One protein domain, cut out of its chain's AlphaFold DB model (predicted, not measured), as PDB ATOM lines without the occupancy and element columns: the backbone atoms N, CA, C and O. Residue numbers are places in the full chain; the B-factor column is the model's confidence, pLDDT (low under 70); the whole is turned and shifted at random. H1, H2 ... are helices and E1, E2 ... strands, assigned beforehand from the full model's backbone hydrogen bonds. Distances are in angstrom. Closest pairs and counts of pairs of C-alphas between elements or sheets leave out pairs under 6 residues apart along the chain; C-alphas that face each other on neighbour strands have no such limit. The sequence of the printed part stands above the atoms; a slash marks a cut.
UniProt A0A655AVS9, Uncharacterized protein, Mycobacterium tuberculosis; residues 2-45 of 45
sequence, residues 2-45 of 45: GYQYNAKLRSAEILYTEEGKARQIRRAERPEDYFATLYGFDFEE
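This is residues 2 to 45 of the 45 residues of an uncharacterized protein of Mycobacterium tuberculosis (UniProt A0A655AVS9). Little regular structure: a thin, drawn-out chain holds a narrow two-stranded hairpin, E1 and E2, and residues 36 to 45 stick out as a free tail away from it. A stretch with no named element leads into E1, and one short helix, H1, comes between E2 and the tail. The printed part has 44 residues, with E1, E2 and H1 in that order, an antiparallel sheet and a mixed class, 13 residues being in named elements. It is extended, with a radius of gyration of the C-alphas of 15.9 A and spans of 57 by 21 by 11 A.

E1, residues 13 to 16, and E2, residues 22 to 26, form an antiparallel hairpin at 149 degrees. N 15 and O 23 are within hydrogen-bond range at 2.8 A, as are N 13 and O 26 at 2.9 A. H1, residues 31 to 34, is apart from E1. H1 is too short for any O i to N i+4 pair; its one O i to N i+3 pair is within range.

E1 begins at C-alpha 13 (44.199, 30.910, 45.545) and is 10.0 A long. E2 is 12.1 A long. H1, 5.3 A long, ends at C-alpha 34 (45.464, 14.953, 51.338).

The C-alphas of Glu 19 and Glu 45, the two farthest apart, are 57.4 A apart. The printed part has no cut, and both links are tight. Residues 2 and 45 have pLDDT under 70.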
ATOM      1  N   GLY A   2      51.261  23.191  42.160       62.88
ATOM      2  CA  GLY A   2      51.544  22.900  43.565       62.88
ATOM      3  C   GLY A   2      51.456  21.393  43.780       62.88
ATOM      4  O   GLY A   2      50.369  20.828  43.690       62.88
ATOM      5  N   TYR A   3      52.581  20.732  44.003       70.19
ATOM      6  CA  TYR A   3      52.595  19.349  44.472       70.19
ATOM      7  C   TYR A   3      52.632  19.355  45.999       70.19
ATOM      8  O   TYR A   3      53.297  20.203  46.594       70.19
ATOM      9  N   GLN A   4      51.924  18.420  46.631       84.88
ATOM     10  CA  GLN A   4      51.896  18.279  48.088       84.88
ATOM     11  C   GLN A   4      53.139  17.506  48.569       84.88
ATOM     12  O   GLN A   4      53.058  16.407  49.118       84.88
ATOM     13  N   TYR A   5      54.321  18.060  48.295       88.06
ATOM     14  CA  TYR A   5      55.594  17.500  48.744       88.06
ATOM     15  C   TYR A   5      55.782  17.749  50.246       88.06
ATOM     16  O   TYR A   5      55.425  18.819  50.747       88.06
ATOM     17  N   ASN A   6      56.337  16.771  50.970       90.50
ATOM     18  CA  ASN A   6      56.465  16.793  52.436       90.50
ATOM     19  C   ASN A   6      55.136  17.052  53.165       90.50
ATOM     20  O   ASN A   6      55.109  17.788  54.150       90.50
ATOM     21  N   ALA A   7      54.030  16.509  52.643       87.69
ATOM     22  CA  ALA A   7      52.686  16.700  53.191       87.69
ATOM     23  C   ALA A   7      52.255  18.178  53.333       87.69
ATOM     24  O   ALA A   7      51.374  18.510  54.126       87.69
ATOM     25  N   LYS A   8      52.854  19.098  52.560       91.81
ATOM     26  CA  LYS A   8      52.410  20.495  52.527       91.81
ATOM     27  C   LYS A   8      51.095  20.608  51.761       91.81
ATOM     28  O   LYS A   8      51.050  20.352  50.559       91.81
ATOM     29  N   LEU A   9      50.054  21.043  52.462       92.75
ATOM     30  CA  LEU A   9      48.740  21.318  51.884       92.75
ATOM     31  C   LEU A   9      48.811  22.511  50.931       92.75
ATOM     32  O   LEU A   9      49.547  23.476  51.169       92.75
ATOM     33  N   ARG A  10      48.042  22.462  49.844       93.06
ATOM     34  CA  ARG A  10      47.989  23.571  48.895       93.06
ATOM     35  C   ARG A  10      47.292  24.776  49.518       93.06
ATOM     36  O   ARG A  10      46.213  24.671  50.104       93.06
ATOM     37  N   SER A  11      47.889  25.946  49.314       94.50
ATOM     38  CA  SER A  11      47.329  27.228  49.742       94.50
ATOM     39  C   SER A  11      46.004  27.545  49.046       94.50
ATOM     40  O   SER A  11      45.710  27.044  47.956       94.50
ATOM     41  N   ALA A  12      45.226  28.448  49.643       96.25
ATOM     42  CA  ALA A  12      44.139  29.107  48.930       96.25
ATOM     43  C   ALA A  12      44.689  29.922  47.747       96.25
ATOM     44  O   ALA A  12      45.811  30.427  47.797       96.25
ATOM     45  N   GLU A  13      43.886  30.062  46.697       96.75
ATOM     46  CA  GLU A  13      44.199  30.910  45.545       96.75
ATOM     47  C   GLU A  13      43.157  32.021  45.444       96.75
ATOM     48  O   GLU A  13      41.945  31.774  45.511       96.75
ATOM     49  N   ILE A  14      43.649  33.248  45.293       97.62
ATOM     50  CA  ILE A  14      42.856  34.470  45.209       97.62
ATOM     51  C   ILE A  14      43.096  35.100  43.841       97.62
ATOM     52  O   ILE A  14      44.236  35.237  43.404       97.62
ATOM     53  N   LEU A  15      42.014  35.504  43.187       97.62
ATOM     54  CA  LEU A  15      42.028  36.314  41.983       97.62
ATOM     55  C   LEU A  15      41.757  37.769  42.361       97.62
ATOM     56  O   LEU A  15      40.747  38.061  43.001       97.62
ATOM     57  N   TYR A  16      42.633  38.672  41.940       98.00
ATOM     58  CA  TYR A  16      42.346  40.102  41.954       98.00
ATOM     59  C   TYR A  16      41.601  40.471  40.667       98.00
ATOM     60  O   TYR A  16      42.059  40.123  39.579       98.00
ATOM     61  N   THR A  17      40.431  41.090  40.793       97.75
ATOM     62  CA  THR A  17      39.544  41.391  39.664       97.75
ATOM     63  C   THR A  17      39.736  42.813  39.141       97.75
ATOM     64  O   THR A  17      40.322  43.662  39.816       97.75
ATOM     65  N   GLU A  18      39.217  43.091  37.943       98.06
ATOM     66  CA  GLU A  18      39.263  44.429  37.336       98.06
ATOM     67  C   GLU A  18      38.478  45.468  38.151       98.06
ATOM     68  O   GLU A  18      38.844  46.640  38.166       98.06
ATOM     69  N   GLU A  19      37.465  45.046  38.923       97.44
ATOM     70  CA  GLU A  19      36.758  45.921  39.871       97.44
ATOM     71  C   GLU A  19      37.565  46.217  41.150       97.44
ATOM     72  O   GLU A  19      37.037  46.791  42.104       97.44
ATOM     73  N   GLY A  20      38.829  45.789  41.208       97.50
ATOM     74  CA  GLY A  20      39.726  46.012  42.335       97.50
ATOM     75  C   GLY A  20      39.408  45.161  43.564       97.50
ATOM     76  O   GLY A  20      39.747  45.537  44.687       97.50
ATOM     77  N   LYS A  21      38.721  44.026  43.388       97.81
ATOM     78  CA  LYS A  21      38.306  43.153  44.493       97.81
ATOM     79  C   LYS A  21      39.097  41.854  44.506       97.81
ATOM     80  O   LYS A  21      39.435  41.289  43.472       97.81
ATOM     81  N   ALA A  22      39.353  41.347  45.707       97.81
ATOM     82  CA  ALA A  22      39.892  40.010  45.903       97.81
ATOM     83  C   ALA A  22      38.748  38.985  45.902       97.81
ATOM     84  O   ALA A  22      37.792  39.112  46.669       97.81
ATOM     85  N   ARG A  23      38.852  37.950  45.066       97.75
ATOM     86  CA  ARG A  23      37.896  36.842  44.990       97.75
ATOM     87  C   ARG A  23      38.617  35.518  45.167       97.75
ATOM     88  O   ARG A  23      39.544  35.207  44.429       97.75
ATOM     89  N   GLN A  24      38.164  34.703  46.109       97.75
ATOM     90  CA  GLN A  24      38.700  33.359  46.273       97.75
ATOM     91  C   GLN A  24      38.254  32.459  45.116       97.75
ATOM     92  O   GLN A  24      37.063  32.368  44.818       97.75
ATOM     93  N   ILE A  25      39.214  31.793  44.475       97.44
ATOM     94  CA  ILE A  25      38.967  30.865  43.358       97.44
ATOM     95  C   ILE A  25      39.313  29.418  43.713       97.44
ATOM     96  O   ILE A  25      38.763  28.494  43.118       97.44
ATOM     97  N   ARG A  26      40.159  29.208  44.730       96.81
ATOM     98  CA  ARG A  26      40.392  27.898  45.341       96.81
ATOM     99  C   ARG A  26      40.533  28.047  46.847       96.81
ATOM    100  O   ARG A  26      41.237  28.937  47.320       96.81
ATOM    101  N   ARG A  27      39.885  27.166  47.612       96.88
ATOM    102  CA  ARG A  27      40.110  27.070  49.061       96.88
ATOM    103  C   ARG A  27      41.468  26.458  49.385       96.88
ATOM    104  O   ARG A  27      42.020  25.718  48.575       96.88
ATOM    105  N   ALA A  28      41.978  26.765  50.575       96.00
ATOM    106  CA  ALA A  28      43.076  26.001  51.146       96.00
ATOM    107  C   ALA A  28      42.623  24.549  51.358       96.00
ATOM    108  O   ALA A  28      41.461  24.286  51.703       96.00
ATOM    109  N   GLU A  29      43.533  23.618  51.112       95.50
ATOM    110  CA  GLU A  29      43.301  22.211  51.416       95.50
ATOM    111  C   GLU A  29      43.323  21.981  52.928       95.50
ATOM    112  O   GLU A  29      43.979  22.700  53.685       95.50
ATOM    113  N   ARG A  30      42.589  20.960  53.355       95.19
ATOM    114  CA  ARG A  30      42.616  20.422  54.709       95.19
ATOM    115  C   ARG A  30      43.351  19.076  54.713       95.19
ATOM    116  O   ARG A  30      43.465  18.455  53.654       95.19
ATOM    117  N   PRO A  31      43.819  18.582  55.873       92.62
ATOM    118  CA  PRO A  31      44.473  17.278  55.957       92.62
ATOM    119  C   PRO A  31      43.645  16.131  55.366       92.62
ATOM    120  O   PRO A  31      44.202  15.218  54.769       92.62
ATOM    121  N   GLU A  32      42.317  16.184  55.465       92.50
ATOM    122  CA  GLU A  32      41.449  15.133  54.931       92.50
ATOM    123  C   GLU A  32      41.480  15.067  53.397       92.50
ATOM    124  O   GLU A  32      41.364  13.981  52.836       92.50
ATOM    125  N   ASP A  33      41.698  16.201  52.719       92.06
ATOM    126  CA  ASP A  33      41.838  16.248  51.259       92.06
ATOM    127  C   ASP A  33      43.121  15.538  50.800       92.06
ATOM    128  O   ASP A  33      43.144  14.910  49.744       92.06
ATOM    129  N   TYR A  34      44.186  15.619  51.607       90.75
ATOM    130  CA  TYR A  34      45.464  14.953  51.338       90.75
ATOM    131  C   TYR A  34      45.331  13.427  51.376       90.75
ATOM    132  O   TYR A  34      45.932  12.728  50.566       90.75
ATOM    133  N   PHE A  35      44.505  12.911  52.289       89.75
ATOM    134  CA  PHE A  35      44.263  11.476  52.453       89.75
ATOM    135  C   PHE A  35      43.020  10.970  51.714       89.75
ATOM    136  O   PHE A  35      42.676   9.797  51.842       89.75
ATOM    137  N   ALA A  36      42.351  11.815  50.924       91.00
ATOM    138  CA  ALA A  36      41.060  11.497  50.319       91.00
ATOM    139  C   ALA A  36      41.078  10.214  49.468       91.00
ATOM    140  O   ALA A  36      40.072   9.517  49.378       91.00
ATOM    141  N   THR A  37      42.223   9.883  48.868       88.06
ATOM    142  CA  THR A  37      42.394   8.697  48.018       88.06
ATOM    143  C   THR A  37      42.643   7.406  48.789       88.06
ATOM    144  O   THR A  37      42.684   6.354  48.167       88.06
ATOM    145  N   LEU A  38      42.871   7.463  50.104       87.19
ATOM    146  CA  LEU A  38      43.071   6.270  50.935       87.19
ATOM    147  C   LEU A  38      41.751   5.706  51.475       87.19
ATOM    148  O   LEU A  38      41.702   4.546  51.874       87.19
ATOM    149  N   TYR A  39      40.682   6.504  51.492       82.56
ATOM    150  CA  TYR A  39      39.373   6.042  51.945       82.56
ATOM    151  C   TYR A  39      38.761   5.051  50.943       82.56
ATOM    152  O   TYR A  39      38.770   5.296  49.738       82.56
ATOM    153  N   GLY A  40      38.185   3.956  51.449       77.00
ATOM    154  CA  GLY A  40      37.507   2.932  50.641       77.00
ATOM    155  C   GLY A  40      38.374   1.734  50.247       77.00
ATOM    156  O   GLY A  40      37.883   0.835  49.570       77.00
ATOM    157  N   PHE A  41      39.630   1.699  50.686       79.00
ATOM    158  CA  PHE A  41      40.439   0.486  50.674       79.00
ATOM    159  C   PHE A  41      40.285  -0.226  52.022       79.00
ATOM    160  O   PHE A  41      40.557   0.375  53.062       79.00
ATOM    161  N   ASP A  42      39.850  -1.487  51.999       78.19
ATOM    162  CA  ASP A  42      39.949  -2.371  53.162       78.19
ATOM    163  C   ASP A  42      41.387  -2.865  53.246       78.19
ATOM    164  O   ASP A  42      41.818  -3.745  52.500       78.19
ATOM    165  N   PHE A  43      42.152  -2.242  54.133       74.31
ATOM    166  CA  PHE A  43      43.452  -2.746  54.542       74.31
ATOM    167  C   PHE A  43      43.240  -3.709  55.718       74.31
ATOM    168  O   PHE A  43      43.666  -3.427  56.836       74.31
ATOM    169  N   GLU A  44      42.510  -4.802  55.487       75.19
ATOM    170  CA  GLU A  44      42.567  -5.967  56.376       75.19
ATOM    171  C   GLU A  44      43.763  -6.841  55.966       75.19
ATOM    172  O   GLU A  44      44.111  -6.912  54.784       75.19
ATOM    173  N   GLU A  45      44.438  -7.425  56.961       63.09
ATOM    174  CA  GLU A  45      45.669  -8.221  56.813       63.09
ATOM    175  C   GLU A  45      45.394  -9.660  56.350       63.09
ATOM    176  O   GLU A  45      44.440 -10.286  56.871       63.09
TER     177      GLU A  45